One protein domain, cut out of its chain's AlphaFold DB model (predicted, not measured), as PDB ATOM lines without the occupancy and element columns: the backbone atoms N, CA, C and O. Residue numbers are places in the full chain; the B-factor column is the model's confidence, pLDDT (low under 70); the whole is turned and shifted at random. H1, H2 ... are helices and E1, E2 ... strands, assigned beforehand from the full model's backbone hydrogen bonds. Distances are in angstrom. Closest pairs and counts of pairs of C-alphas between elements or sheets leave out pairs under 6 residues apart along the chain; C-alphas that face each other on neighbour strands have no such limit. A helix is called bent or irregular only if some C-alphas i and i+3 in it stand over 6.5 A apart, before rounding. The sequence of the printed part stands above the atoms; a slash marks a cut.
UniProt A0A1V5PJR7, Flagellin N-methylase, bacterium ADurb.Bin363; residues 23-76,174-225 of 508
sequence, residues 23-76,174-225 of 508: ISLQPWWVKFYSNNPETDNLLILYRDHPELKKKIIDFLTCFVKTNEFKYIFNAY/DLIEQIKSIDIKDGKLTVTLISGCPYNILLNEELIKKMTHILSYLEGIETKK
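This is residues 23 to 76 and 174 to 225 of the 508 residues of the protein "Flagellin N-methylase" of bacterium ADurb.Bin363 (UniProt A0A1V5PJR7). A twisted sheet of six strands makes a wall, and two long helices, H1 and H4, lie side by side next to it, running opposite ways and only grazing it. The short helices H2 and H3 sit at the end of the sheet that holds E4, E5 and E6. The printed part has 106 residues, with named elements in the order E1 E2 E3 H1 H2 H3 E4 E5 E6 H4; the sheet runs E3 E2 E1 E4 E5 E6, all antiparallel. The class is mixed, helices and strands, and the whole is compact, with a radius of gyration of the C-alphas of 13.8 A and spans of 41 by 28 by 26 A.

E1, residues 23 to 25, begins at C-alpha 23 (45.089, 9.354, 13.922). E2 is residues 29 to 33, and E3 residues 43 to 45. H1, residues 50 to 65, is 22.5 A long and begins at C-alpha 50 (30.457, 19.839, 17.993). H2 is residues 67 to 75; it is irregular, with C-alphas 72 and 75 7.5 A apart. H3 is residues 174 to 178. E4, residues 179 to 185, is 17.3 A long, and E5, residues 188 to 193, 16.5 A. E6 is residues 198 to 201. H4, residues 205 to 225, is 30.4 A long and ends at C-alpha 225 (32.907, 3.567, 25.217).

E1 E2 E3 and E4 E5 E6 are two meanders, each strand the antiparallel neighbour of the one before. N 31 and O 24 of E2 and E1 are 3.0 A apart, and N 44 and O 30 of E3 and E2 2.8 A. E1 and E4, one from each meander, are antiparallel neighbours, with N 25 and O 182 within hydrogen-bond range at 2.8 A. E4 and E5 have N 183 and O 190 at 2.8 A; E5 and E6 have N 191 and O 199 at 2.8 A. H1 and H4 touch at a shallow tilt of 19 degrees, opposite ways; their closest C-alphas, of Phe 59 and Lys 210, are 5.6 A apart. H1 touches H3 with residues 60 to 64 alone, closest at the C-alphas of Val 64 and Leu 175, 6.4 A. H2 is over E5 at a height over the sheet of 9.5 A. H2 and H4 are apart. Every O i to N i+4 pair is within hydrogen-bond range in H1 and H3; H4 has 15 of 17, and H2 0 of 5 but 4 of 6 O i to N i+3 pairs.

The farthest C-alphas, of Ala 75 and Lys 224, are 42.0 A apart. Residues 77 to 173 are not printed; C-alphas 76 and 174 are 9.2 A apart across the cut. Of the links printed whole, none is long. The mean pLDDT of the printed part is 75.5; among the residues under 70 are 33 to 43 and 218 to 225.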
ATOM      1  N   ILE A  23      46.311   8.537  13.898       75.25
ATOM      2  CA  ILE A  23      45.089   9.354  13.922       75.25
ATOM      3  C   ILE A  23      45.072  10.218  12.662       75.25
ATOM      4  O   ILE A  23      46.002  10.981  12.433       75.25
ATOM      5  N   SER A  24      44.013  10.126  11.863       78.44
ATOM      6  CA  SER A  24      43.827  10.913  10.642       78.44
ATOM      7  C   SER A  24      42.674  11.895  10.806       78.44
ATOM      8  O   SER A  24      41.523  11.483  10.973       78.44
ATOM      9  N   LEU A  25      42.977  13.194  10.750       82.56
ATOM     10  CA  LEU A  25      41.996  14.274  10.677       82.56
ATOM     11  C   LEU A  25      41.658  14.532   9.198       82.56
ATOM     12  O   LEU A  25      42.542  14.844   8.399       82.56
ATOM     13  N   GLN A  26      40.380  14.437   8.835       82.56
ATOM     14  CA  GLN A  26      39.848  14.751   7.499       82.56
ATOM     15  C   GLN A  26      38.797  15.872   7.604       82.56
ATOM     16  O   GLN A  26      38.386  16.197   8.718       82.56
ATOM     17  N   PRO A  27      38.274  16.440   6.496       78.56
ATOM     18  CA  PRO A  27      37.283  17.525   6.553       78.56
ATOM     19  C   PRO A  27      35.949  17.186   7.248       78.56
ATOM     20  O   PRO A  27      35.265  18.085   7.738       78.56
ATOM     21  N   TRP A  28      35.571  15.904   7.313       74.62
ATOM     22  CA  TRP A  28      34.258  15.458   7.815       74.62
ATOM     23  C   TRP A  28      34.325  14.545   9.050       74.62
ATOM     24  O   TRP A  28      33.313  14.362   9.736       74.62
ATOM     25  N   TRP A  29      35.490  13.951   9.313       77.81
ATOM     26  CA  TRP A  29      35.672  12.906  10.314       77.81
ATOM     27  C   TRP A  29      37.117  12.783  10.794       77.81
ATOM     28  O   TRP A  29      38.049  13.216  10.119       77.81
ATOM     29  N   VAL A  30      37.278  12.124  11.940       76.31
ATOM     30  CA  VAL A  30      38.553  11.580  12.424       76.31
ATOM     31  C   VAL A  30      38.503  10.066  12.348       76.31
ATOM     32  O   VAL A  30      37.476   9.467  12.672       76.31
ATOM     33  N   LYS A  31      39.607   9.448  11.924       74.38
ATOM     34  CA  LYS A  31      39.765   7.994  11.897       74.38
ATOM     35  C   LYS A  31      41.020   7.569  12.642       74.38
ATOM     36  O   LYS A  31      42.074   8.177  12.478       74.38
ATOM     37  N   PHE A  32      40.888   6.502  13.411       71.38
ATOM     38  CA  PHE A  32      41.970   5.821  14.108       71.38
ATOM     39  C   PHE A  32      42.301   4.532  13.358       71.38
ATOM     40  O   PHE A  32      41.391   3.880  12.845       71.38
ATOM     41  N   TYR A  33      43.582   4.175  13.297       63.00
ATOM     42  CA  TYR A  33      44.072   2.967  12.629       63.00
ATOM     43  C   TYR A  33      44.872   2.104  13.611       63.00
ATOM     44  O   TYR A  33      45.839   2.586  14.212       63.00
ATOM     45  N   SER A  34      44.479   0.837  13.770       55.94
ATOM     46  CA  SER A  34      45.250  -0.162  14.522       55.94
ATOM     47  C   SER A  34      46.385  -0.759  13.669       55.94
ATOM     48  O   SER A  34      46.654  -0.316  12.548       55.94
ATOM     49  N   ASN A  35      47.056  -1.795  14.185       48.16
ATOM     50  CA  ASN A  35      47.992  -2.614  13.405       48.16
ATOM     51  C   ASN A  35      47.339  -3.372  12.231       48.16
ATOM     52  O   ASN A  35      48.071  -3.795  11.338       48.16
ATOM     53  N   ASN A  36      46.014  -3.556  12.222       46.81
ATOM     54  CA  ASN A  36      45.290  -4.278  11.176       46.81
ATOM     55  C   ASN A  36      44.257  -3.359  10.484       46.81
ATOM     56  O   ASN A  36      43.133  -3.205  10.975       46.81
ATOM     57  N   PRO A  37      44.612  -2.729   9.342       45.50
ATOM     58  CA  PRO A  37      43.786  -1.705   8.695       45.50
ATOM     59  C   PRO A  37      42.428  -2.182   8.170       45.50
ATOM     60  O   PRO A  37      41.620  -1.337   7.785       45.50
ATOM     61  N   GLU A  38      42.180  -3.492   8.114       43.62
ATOM     62  CA  GLU A  38      40.923  -4.067   7.621       43.62
ATOM     63  C   GLU A  38      39.917  -4.391   8.738       43.62
ATOM     64  O   GLU A  38      38.722  -4.455   8.453       43.62
ATOM     65  N   THR A  39      40.354  -4.531   9.999       41.81
ATOM     66  CA  THR A  39      39.481  -4.946  11.118       41.81
ATOM     67  C   THR A  39      39.172  -3.831  12.112       41.81
ATOM     68  O   THR A  39      38.001  -3.613  12.415       41.81
ATOM     69  N   ASP A  40      40.170  -3.067  12.571       51.44
ATOM     70  CA  ASP A  40      39.989  -2.157  13.716       51.44
ATOM     71  C   ASP A  40      40.286  -0.705  13.336       51.44
ATOM     72  O   ASP A  40      41.358  -0.147  13.585       51.44
ATOM     73  N   ASN A  41      39.283  -0.072  12.723       59.69
ATOM     74  CA  ASN A  41      39.275   1.367  12.509       59.69
ATOM     75  C   ASN A  41      38.079   2.018  13.207       59.69
ATOM     76  O   ASN A  41      36.934   1.830  12.789       59.69
ATOM     77  N   LEU A  42      38.332   2.876  14.194       65.81
ATOM     78  CA  LEU A  42      37.295   3.745  14.744       65.81
ATOM     79  C   LEU A  42      37.144   4.992  13.860       65.81
ATOM     80  O   LEU A  42      38.134   5.651  13.549       65.81
ATOM     81  N   LEU A  43      35.913   5.344  13.481       69.06
ATOM     82  CA  LEU A  43      35.592   6.580  12.757       69.06
ATOM     83  C   LEU A  43      34.621   7.435  13.581       69.06
ATOM     84  O   LEU A  43      33.595   6.946  14.053       69.06
ATOM     85  N   ILE A  44      34.947   8.718  13.740       72.31
ATOM     86  CA  ILE A  44      34.169   9.703  14.499       72.31
ATOM     87  C   ILE A  44      33.783  10.854  13.566       72.31
ATOM     88  O   ILE A  44      34.647  11.535  13.016       72.31
ATOM     89  N   LEU A  45      32.481  11.085  13.387       71.62
ATOM     90  CA  LEU A  45      31.947  12.158  12.544       71.62
ATOM     91  C   LEU A  45      31.859  13.478  13.329       71.62
ATOM     92  O   LEU A  45      31.318  13.524  14.433       71.62
ATOM     93  N   TYR A  46      32.302  14.591  12.737       78.44
ATOM     94  CA  TYR A  46      32.275  15.901  13.413       78.44
ATOM     95  C   TYR A  46      30.880  16.436  13.723       78.44
ATOM     96  O   TYR A  46      30.719  17.231  14.648       78.44
ATOM     97  N   ARG A  47      29.875  16.036  12.939       75.00
ATOM     98  CA  ARG A  47      28.483  16.464  13.143       75.00
ATOM     99  C   ARG A  47      27.931  15.988  14.494       75.00
ATOM    100  O   ARG A  47      27.126  16.692  15.089       75.00
ATOM    101  N   ASP A  48      28.414  14.840  14.967       80.44
ATOM    102  CA  ASP A  48      27.962  14.183  16.193       80.44
ATOM    103  C   ASP A  48      28.767  14.671  17.423       80.44
ATOM    104  O   ASP A  48      28.377  14.442  18.565       80.44
ATOM    105  N   HIS A  49      29.864  15.417  17.202       83.38
ATOM    106  CA  HIS A  49      30.743  15.967  18.243       83.38
ATOM    107  C   HIS A  49      31.118  17.448  17.978       83.38
ATOM    108  O   HIS A  49      32.238  17.741  17.542       83.38
ATOM    109  N   PRO A  50      30.226  18.416  18.277       85.00
ATOM    110  CA  PRO A  50      30.457  19.839  17.993       85.00
ATOM    111  C   PRO A  50      31.708  20.438  18.660       85.00
ATOM    112  O   PRO A  50      32.399  21.252  18.048       85.00
ATOM    113  N   GLU A  51      32.048  20.012  19.881       88.06
ATOM    114  CA  GLU A  51      33.258  20.486  20.572       88.06
ATOM    115  C   GLU A  51      34.550  19.928  19.951       88.06
ATOM    116  O   GLU A  51      35.538  20.657  19.854       88.06
ATOM    117  N   LEU A  52      34.544  18.690  19.434       82.25
ATOM    118  CA  LEU A  52      35.660  18.159  18.634       82.25
ATOM    119  C   LEU A  52      35.853  18.995  17.366       82.25
ATOM    120  O   LEU A  52      36.964  19.437  17.078       82.25
ATOM    121  N   LYS A  53      34.756  19.273  16.650       86.50
ATOM    122  CA  LYS A  53      34.762  20.126  15.454       86.50
ATOM    123  C   LYS A  53      35.363  21.503  15.754       86.50
ATOM    124  O   LYS A  53      36.205  21.976  14.999       86.50
ATOM    125  N   LYS A  54      34.969  22.131  16.865       90.12
ATOM    126  CA  LYS A  54      35.486  23.435  17.309       90.12
ATOM    127  C   LYS A  54      36.989  23.397  17.605       90.12
ATOM    128  O   LYS A  54      37.713  24.268  17.132       90.12
ATOM    129  N   LYS A  55      37.467  22.378  18.330       86.94
ATOM    130  CA  LYS A  55      38.898  22.175  18.633       86.94
ATOM    131  C   LYS A  55      39.733  21.967  17.366       86.94
ATOM    132  O   LYS A  55      40.811  22.538  17.249       86.94
ATOM    133  N   ILE A  56      39.215  21.205  16.404       87.12
ATOM    134  CA  ILE A  56      39.887  20.963  15.120       87.12
ATOM    135  C   ILE A  56      39.902  22.223  14.253       87.12
ATOM    136  O   ILE A  56      40.940  22.534  13.680       87.12
ATOM    137  N   ILE A  57      38.816  23.003  14.207       89.38
ATOM    138  CA  ILE A  57      38.816  24.310  13.532       89.38
ATOM    139  C   ILE A  57      39.853  25.248  14.165       89.38
ATOM    140  O   ILE A  57      40.590  25.894  13.426       89.38
ATOM    141  N   ASP A  58      39.965  25.301  15.495       91.38
ATOM    142  CA  ASP A  58      40.971  26.126  16.182       91.38
ATOM    143  C   ASP A  58      42.413  25.673  15.874       91.38
ATOM    144  O   ASP A  58      43.270  26.500  15.560       91.38
ATOM    145  N   PHE A  59      42.673  24.361  15.871       88.94
ATOM    146  CA  PHE A  59      43.961  23.796  15.458       88.94
ATOM    147  C   PHE A  59      44.302  24.131  13.998       88.94
ATOM    148  O   PHE A  59      45.376  24.666  13.732       88.94
ATOM    149  N   LEU A  60      43.383  23.883  13.058       91.12
ATOM    150  CA  LEU A  60      43.568  24.178  11.632       91.12
ATOM    151  C   LEU A  60      43.767  25.681  11.383       91.12
ATOM    152  O   LEU A  60      44.644  26.062  10.614       91.12
ATOM    153  N   THR A  61      43.000  26.535  12.067       91.75
ATOM    154  CA  THR A  61      43.132  28.000  11.974       91.75
ATOM    155  C   THR A  61      44.484  28.471  12.499       91.75
ATOM    156  O   THR A  61      45.115  29.323  11.880       91.75
ATOM    157  N   CYS A  62      44.953  27.913  13.617       89.88
ATOM    158  CA  CYS A  62      46.291  28.193  14.129       89.88
ATOM    159  C   CYS A  62      47.363  27.754  13.127       89.88
ATOM    160  O   CYS A  62      48.225  28.548  12.765       89.88
ATOM    161  N   PHE A  63      47.253  26.522  12.627       89.75
ATOM    162  CA  PHE A  63      48.204  25.913  11.704       89.75
ATOM    163  C   PHE A  63      48.410  26.748  10.434       89.75
ATOM    164  O   PHE A  63      49.548  27.044  10.080       89.75
ATOM    165  N   VAL A  64      47.332  27.188   9.772       89.12
ATOM    166  CA  VAL A  64      47.451  27.988   8.537       89.12
ATOM    167  C   VAL A  64      47.929  29.426   8.782       89.12
ATOM    168  O   VAL A  64      48.518  30.033   7.885       89.12
ATOM    169  N   LYS A  65      47.724  29.966   9.993       88.38
ATOM    170  CA  LYS A  65      48.212  31.297  10.389       88.38
ATOM    171  C   LYS A  65      49.689  31.316  10.757       88.38
ATOM    172  O   LYS A  65      50.340  32.342  10.545       88.38
ATOM    173  N   THR A  66      50.224  30.226  11.308       85.31
ATOM    174  CA  THR A  66      51.631  30.154  11.709       85.31
ATOM    175  C   THR A  66      52.540  30.371  10.496       85.31
ATOM    176  O   THR A  66      52.503  29.620   9.522       85.31
ATOM    177  N   ASN A  67      53.397  31.396  10.562       79.06
ATOM    178  CA  ASN A  67      54.317  31.745   9.471       79.06
ATOM    179  C   ASN A  67      55.212  30.566   9.051       79.06
ATOM    180  O   ASN A  67      55.459  30.384   7.861       79.06
ATOM    181  N   GLU A  68      55.625  29.750  10.021       79.94
ATOM    182  CA  GLU A  68      56.469  28.560   9.860       79.94
ATOM    183  C   GLU A  68      55.873  27.521   8.903       79.94
ATOM    184  O   GLU A  68      56.634  26.820   8.252       79.94
ATOM    185  N   PHE A  69      54.544  27.442   8.756       82.88
ATOM    186  CA  PHE A  69      53.873  26.439   7.911       82.88
ATOM    187  C   PHE A  69      53.340  27.004   6.591       82.88
ATOM    188  O   PHE A  69      52.859  26.252   5.740       82.88
ATOM    189  N   LYS A  70      53.491  28.315   6.344       79.31
ATOM    190  CA  LYS A  70      53.049  28.946   5.086       79.31
ATOM    191  C   LYS A  70      53.679  28.312   3.846       79.31
ATOM    192  O   LYS A  70      53.020  28.273   2.806       79.31
ATOM    193  N   TYR A  71      54.898  27.766   3.957       78.75
ATOM    194  CA  TYR A  71      55.616  27.162   2.828       78.75
ATOM    195  C   TYR A  71      54.861  26.005   2.161       78.75
ATOM    196  O   TYR A  71      54.964  25.812   0.949       78.75
ATOM    197  N   ILE A  72      54.059  25.274   2.937       80.44
ATOM    198  CA  ILE A  72      53.255  24.131   2.489       80.44
ATOM    199  C   ILE A  72      52.269  24.569   1.404       80.44
ATOM    200  O   ILE A  72      52.111  23.916   0.375       80.44
ATOM    201  N   PHE A  73      51.676  25.748   1.573       81.19
ATOM    202  CA  PHE A  73      50.674  26.296   0.666       81.19
ATOM    203  C   PHE A  73      51.276  27.070  -0.512       81.19
ATOM    204  O   PHE A  73      50.545  27.755  -1.235       81.19
ATOM    205  N   ASN A  74      52.590  27.005  -0.740       74.81
ATOM    206  CA  ASN A  74      53.229  27.805  -1.784       74.81
ATOM    207  C   ASN A  74      52.841  27.366  -3.196       74.81
ATOM    208  O   ASN A  74      52.695  28.223  -4.053       74.81
ATOM    209  N   ALA A  75      52.546  26.091  -3.447       71.12
ATOM    210  CA  ALA A  75      52.031  25.672  -4.757       71.12
ATOM    211  C   ALA A  75      50.585  26.151  -5.042       71.12
ATOM    212  O   ALA A  75      50.132  26.109  -6.188       71.12
ATOM    213  N   TYR A  76      49.843  26.601  -4.022       77.75
ATOM    214  CA  TYR A  76      48.424  26.933  -4.140       77.75
ATOM    215  C   TYR A  76      48.161  28.379  -4.595       77.75
ATOM    216  O   TYR A  76      48.726  29.345  -4.073       77.75
ATOM    217  N   ASP A 174      40.713  29.386   2.551       86.19
ATOM    218  CA  ASP A 174      41.241  28.839   1.297       86.19
ATOM    219  C   ASP A 174      42.374  27.843   1.569       86.19
ATOM    220  O   ASP A 174      42.508  26.836   0.874       86.19
ATOM    221  N   LEU A 175      43.200  28.144   2.578       86.88
ATOM    222  CA  LEU A 175      44.305  27.296   3.019       86.88
ATOM    223  C   LEU A 175      43.777  26.012   3.659       86.88
ATOM    224  O   LEU A 175      44.231  24.925   3.308       86.88
ATOM    225  N   ILE A 176      42.772  26.127   4.533       89.44
ATOM    226  CA  ILE A 176      42.099  24.980   5.155       89.44
ATOM    227  C   ILE A 176      41.450  24.085   4.089       89.44
ATOM    228  O   ILE A 176      41.604  22.868   4.154       89.44
ATOM    229  N   GLU A 177      40.814  24.655   3.059       87.69
ATOM    230  CA  GLU A 177      40.264  23.890   1.927       87.69
ATOM    231  C   GLU A 177      41.321  23.115   1.120       87.69
ATOM    232  O   GLU A 177      40.961  22.172   0.420       87.69
ATOM    233  N   GLN A 178      42.614  23.465   1.190       86.25
ATOM    234  CA  GLN A 178      43.668  22.678   0.531       86.25
ATOM    235  C   GLN A 178      44.122  21.460   1.336       86.25
ATOM    236  O   GLN A 178      44.776  20.584   0.764       86.25
ATOM    237  N   ILE A 179      43.803  21.385   2.629       87.88
ATOM    238  CA  ILE A 179      44.205  20.281   3.499       87.88
ATOM    239  C   ILE A 179      43.297  19.081   3.212       87.88
ATOM    240  O   ILE A 179      42.106  19.086   3.519       87.88
ATOM    241  N   LYS A 180      43.877  18.032   2.623       86.44
ATOM    242  CA  LYS A 180      43.203  16.749   2.402       86.44
ATOM    243  C   LYS A 180      43.182  15.934   3.694       86.44
ATOM    244  O   LYS A 180      42.119  15.474   4.089       86.44
ATOM    245  N   SER A 181      44.339  15.775   4.339       84.88
ATOM    246  CA  SER A 181      44.480  15.059   5.610       84.88
ATOM    247  C   SER A 181      45.526  15.697   6.514       84.88
ATOM    248  O   SER A 181      46.467  16.340   6.038       84.88
ATOM    249  N   ILE A 182      45.370  15.477   7.817       87.62
ATOM    250  CA  ILE A 182      46.437  15.631   8.805       87.62
ATOM    251  C   ILE A 182      46.545  14.318   9.567       87.62
ATOM    252  O   ILE A 182      45.643  13.955  10.317       87.62
ATOM    253  N   ASP A 183      47.643  13.609   9.355       81.19
ATOM    254  CA  ASP A 183      47.898  12.284   9.902       81.19
ATOM    255  C   ASP A 183      48.947  12.388  11.019       81.19
ATOM    256  O   ASP A 183      49.985  13.027  10.859       81.19
ATOM    257  N   ILE A 184      48.661  11.795  12.175       75.69
ATOM    258  CA  ILE A 184      49.489  11.852  13.383       75.69
ATOM    259  C   ILE A 184      49.957  10.435  13.687       75.69
ATOM    260  O   ILE A 184      49.124   9.553  13.894       75.69
ATOM    261  N   LYS A 185      51.273  10.222  13.729       71.94
ATOM    262  CA  LYS A 185      51.896   8.924  14.017       71.94
ATOM    263  C   LYS A 185      53.202   9.129  14.777       71.94
ATOM    264  O   LYS A 185      54.036   9.914  14.338       71.94
ATOM    265  N   ASP A 186      53.400   8.410  15.882       65.69
ATOM    266  CA  ASP A 186      54.650   8.417  16.664       65.69
ATOM    267  C   ASP A 186      55.150   9.846  17.004       65.69
ATOM    268  O   ASP A 186      56.330  10.169  16.874       65.69
ATOM    269  N   GLY A 187      54.220  10.747  17.355       60.44
ATOM    270  CA  GLY A 187      54.491  12.168  17.635       60.44
ATOM    271  C   GLY A 187      54.784  13.049  16.408       60.44
ATOM    272  O   GLY A 187      54.886  14.267  16.544       60.44
ATOM    273  N   LYS A 188      54.886  12.472  15.206       66.44
ATOM    274  CA  LYS A 188      55.097  13.187  13.939       66.44
ATOM    275  C   LYS A 188      53.759  13.522  13.290       66.44
ATOM    276  O   LYS A 188      52.834  12.708  13.298       66.44
ATOM    277  N   LEU A 189      53.680  14.714  12.704       77.19
ATOM    278  CA  LEU A 189      52.500  15.195  11.997       77.19
ATOM    279  C   LEU A 189      52.786  15.280  10.492       77.19
ATOM    280  O   LEU A 189      53.767  15.891  10.067       77.19
ATOM    281  N   THR A 190      51.915  14.674   9.691       82.25
ATOM    282  CA  THR A 190      51.990  14.626   8.231       82.25
ATOM    283  C   THR A 190      50.768  15.328   7.644       82.25
ATOM    284  O   THR A 190      49.643  14.880   7.838       82.25
ATOM    285  N   VAL A 191      50.956  16.426   6.912       86.12
ATOM    286  CA  VAL A 191      49.862  17.145   6.231       86.12
ATOM    287  C   VAL A 191      49.858  16.786   4.758       86.12
ATOM    288  O   VAL A 191      50.825  17.067   4.057       86.12
ATOM    289  N   THR A 192      48.764  16.217   4.260       81.94
ATOM    290  CA  THR A 192      48.587  15.969   2.824       81.94
ATOM    291  C   THR A 192      47.704  17.054   2.228       81.94
ATOM    292  O   THR A 192      46.590  17.280   2.702       81.94
ATOM    293  N   LEU A 193      48.163  17.701   1.155       82.81
ATOM    294  CA  LEU A 193      47.333  18.634   0.387       82.81
ATOM    295  C   LEU A 193      46.550  17.930  -0.729       82.81
ATOM    296  O   LEU A 193      46.947  16.867  -1.212       82.81
ATOM    297  N   ILE A 194      45.479  18.565  -1.216       77.62
ATOM    298  CA  ILE A 194      44.731  18.124  -2.412       77.62
ATOM    299  C   ILE A 194      45.655  17.955  -3.635       77.62
ATOM    300  O   ILE A 194      45.418  17.078  -4.463       77.62
ATOM    301  N   SER A 195      46.736  18.738  -3.729       71.56
ATOM    302  CA  SER A 195      47.739  18.652  -4.801       71.56
ATOM    303  C   SER A 195      48.595  17.377  -4.797       71.56
ATOM    304  O   SER A 195      49.277  17.132  -5.788       71.56
ATOM    305  N   GLY A 196      48.548  16.552  -3.741       66.62
ATOM    306  CA  GLY A 196      49.033  15.165  -3.790       66.62
ATOM    307  C   GLY A 196      50.393  14.856  -3.152       66.62
ATOM    308  O   GLY A 196      50.883  13.748  -3.347       66.62
ATOM    309  N   CYS A 197      50.987  15.764  -2.370       69.38
ATOM    310  CA  CYS A 197      52.218  15.485  -1.613       69.38
ATOM    311  C   CYS A 197      51.994  15.617  -0.092       69.38
ATOM    312  O   CYS A 197      51.339  16.578   0.330       69.38
ATOM    313  N   PRO A 198      52.524  14.687   0.728       80.06
ATOM    314  CA  PRO A 198      52.562  14.817   2.180       80.06
ATOM    315  C   PRO A 198      53.750  15.679   2.640       80.06
ATOM    316  O   PRO A 198      54.855  15.573   2.109       80.06
ATOM    317  N   TYR A 199      53.532  16.486   3.674       78.00
ATOM    318  CA  TYR A 199      54.537  17.313   4.340       78.00
ATOM    319  C   TYR A 199      54.703  16.834   5.780       78.00
ATOM    320  O   TYR A 199      53.737  16.854   6.538       78.00
ATOM    321  N   ASN A 200      55.910  16.419   6.167       81.19
ATOM    322  CA  ASN A 200      56.225  16.078   7.557       81.19
ATOM    323  C   ASN A 200      56.592  17.351   8.326       81.19
ATOM    324  O   ASN A 200      57.387  18.153   7.833       81.19
ATOM    325  N   ILE A 201      56.011  17.537   9.510       72.88
ATOM    326  CA  ILE A 201      56.059  18.794  10.261       72.88
ATOM    327  C   ILE A 201      56.424  18.523  11.721       72.88
ATOM    328  O   ILE A 201      55.858  17.637  12.364       72.88
ATOM    329  N   LEU A 202      57.345  19.332  12.246       72.44
ATOM    330  CA  LEU A 202      57.586  19.473  13.679       72.44
ATOM    331  C   LEU A 202      56.641  20.551  14.222       72.44
ATOM    332  O   LEU A 202      56.593  21.659  13.690       72.44
ATOM    333  N   LEU A 203      55.862  20.216  15.249       69.12
ATOM    334  CA  LEU A 203      54.904  21.147  15.844       69.12
ATOM    335  C   LEU A 203      55.607  22.114  16.798       69.12
ATOM    336  O   LEU A 203      56.442  21.701  17.600       69.12
ATOM    337  N   ASN A 204      55.216  23.387  16.745       74.50
ATOM    338  CA  ASN A 204      55.574  24.374  17.760       74.50
ATOM    339  C   ASN A 204      54.689  24.223  19.017       74.50
ATOM    340  O   ASN A 204      53.675  23.521  19.001       74.50
ATOM    341  N   GLU A 205      55.051  24.900  20.108       75.88
ATOM    342  CA  GLU A 205      54.365  24.777  21.404       75.88
ATOM    343  C   GLU A 205      52.860  25.096  21.346       75.88
ATOM    344  O   GLU A 205      52.054  24.423  21.997       75.88
ATOM    345  N   GLU A 206      52.449  26.088  20.545       77.69
ATOM    346  CA  GLU A 206      51.036  26.464  20.422       77.69
ATOM    347  C   GLU A 206      50.219  25.362  19.730       77.69
ATOM    348  O   GLU A 206      49.133  24.999  20.199       77.69
ATOM    349  N   LEU A 207      50.757  24.774  18.656       77.56
ATOM    350  CA  LEU A 207      50.125  23.640  17.990       77.56
ATOM    351  C   LEU A 207      50.167  22.364  18.822       77.56
ATOM    352  O   LEU A 207      49.180  21.631  18.798       77.56
ATOM    353  N   ILE A 208      51.236  22.111  19.584       74.56
ATOM    354  CA  ILE A 208      51.281  21.003  20.549       74.56
ATOM    355  C   ILE A 208      50.123  21.156  21.537       74.56
ATOM    356  O   ILE A 208      49.311  20.244  21.664       74.56
ATOM    357  N   LYS A 209      49.953  22.334  22.150       76.12
ATOM    358  CA  LYS A 209      48.862  22.604  23.099       76.12
ATOM    359  C   LYS A 209      47.471  22.408  22.481       76.12
ATOM    360  O   LYS A 209      46.610  21.760  23.083       76.12
ATOM    361  N   LYS A 210      47.237  22.933  21.272       80.56
ATOM    362  CA  LYS A 210      45.967  22.746  20.542       80.56
ATOM    363  C   LYS A 210      45.743  21.281  20.148       80.56
ATOM    364  O   LYS A 210      44.609  20.809  20.222       80.56
ATOM    365  N   MET A 211      46.802  20.545  19.811       76.50
ATOM    366  CA  MET A 211      46.739  19.112  19.533       76.50
ATOM    367  C   MET A 211      46.401  18.308  20.792       76.50
ATOM    368  O   MET A 211      45.466  17.512  20.761       76.50
ATOM    369  N   THR A 212      47.056  18.562  21.929       74.50
ATOM    370  CA  THR A 212      46.720  17.931  23.218       74.50
ATOM    371  C   THR A 212      45.241  18.134  23.561       74.50
ATOM    372  O   THR A 212      44.560  17.185  23.935       74.50
ATOM    373  N   HIS A 213      44.688  19.333  23.334       79.00
ATOM    374  CA  HIS A 213      43.257  19.593  23.537       79.00
ATOM    375  C   HIS A 213      42.317  18.766  22.638       79.00
ATOM    376  O   HIS A 213      41.157  18.579  23.027       79.00
ATOM    377  N   ILE A 214      42.767  18.339  21.452       76.94
ATOM    378  CA  ILE A 214      42.046  17.414  20.564       76.94
ATOM    379  C   ILE A 214      42.190  15.990  21.103       76.94
ATOM    380  O   ILE A 214      41.175  15.338  21.338       76.94
ATOM    381  N   LEU A 215      43.420  15.540  21.365       72.62
ATOM    382  CA  LEU A 215      43.721  14.187  21.838       72.62
ATOM    383  C   LEU A 215      42.984  13.854  23.145       72.62
ATOM    384  O   LEU A 215      42.259  12.866  23.182       72.62
ATOM    385  N   SER A 216      43.028  14.722  24.161       72.75
ATOM    386  CA  SER A 216      42.297  14.503  25.422       72.75
ATOM    387  C   SER A 216      40.768  14.515  25.257       72.75
ATOM    388  O   SER A 216      40.051  13.911  26.049       72.75
ATOM    389  N   TYR A 217      40.228  15.195  24.234       76.94
ATOM    390  CA  TYR A 217      38.788  15.125  23.943       76.94
ATOM    391  C   TYR A 217      38.419  13.811  23.244       76.94
ATOM    392  O   TYR A 217      37.359  13.251  23.517       76.94
ATOM    393  N   LEU A 218      39.290  13.312  22.363       68.75
ATOM    394  CA  LEU A 218      39.140  12.013  21.707       68.75
ATOM    395  C   LEU A 218      39.232  10.863  22.723       68.75
ATOM    396  O   LEU A 218      38.337  10.021  22.752       68.75
ATOM    397  N   GLU A 219      40.210  10.903  23.628       66.19
ATOM    398  CA  GLU A 219      40.320   9.997  24.781       66.19
ATOM    399  C   GLU A 219      39.055  10.057  25.661       66.19
ATOM    400  O   GLU A 219      38.520   9.030  26.068       66.19
ATOM    401  N   GLY A 220      38.486  11.249  25.882       66.94
ATOM    402  CA  GLY A 220      37.208  11.430  26.587       66.94
ATOM    403  C   GLY A 220      35.968  10.860  25.871       66.94
ATOM    404  O   GLY A 220      34.943  10.618  26.516       66.94
ATOM    405  N   ILE A 221      36.028  10.642  24.550       66.75
ATOM    406  CA  ILE A 221      34.995   9.915  23.789       66.75
ATOM    407  C   ILE A 221      35.236   8.409  23.888       66.75
ATOM    408  O   ILE A 221      34.286   7.650  24.082       66.75
ATOM    409  N   GLU A 222      36.490   7.985  23.745       55.16
ATOM    410  CA  GLU A 222      36.872   6.578  23.794       55.16
ATOM    411  C   GLU A 222      36.623   5.992  25.179       55.16
ATOM    412  O   GLU A 222      35.844   5.056  25.281       55.16
ATOM    413  N   THR A 223      37.123   6.613  26.249       53.53
ATOM    414  CA  THR A 223      36.873   6.191  27.639       53.53
ATOM    415  C   THR A 223      35.388   6.041  27.966       53.53
ATOM    416  O   THR A 223      35.030   5.124  28.694       53.53
ATOM    417  N   LYS A 224      34.485   6.845  27.385       50.47
ATOM    418  CA  LYS A 224      33.026   6.653  27.535       50.47
ATOM    419  C   LYS A 224      32.481   5.399  26.844       50.47
ATOM    420  O   LYS A 224      31.449   4.892  27.274       50.47
ATOM    421  N   LYS A 225      33.155   4.891  25.809       45.25
ATOM    422  CA  LYS A 225      32.907   3.567  25.217       45.25
ATOM    423  C   LYS A 225      33.636   2.462  25.993       45.25
ATOM    424  O   LYS A 225      33.023   1.448  26.302       45.25
TER     425      LYS A 225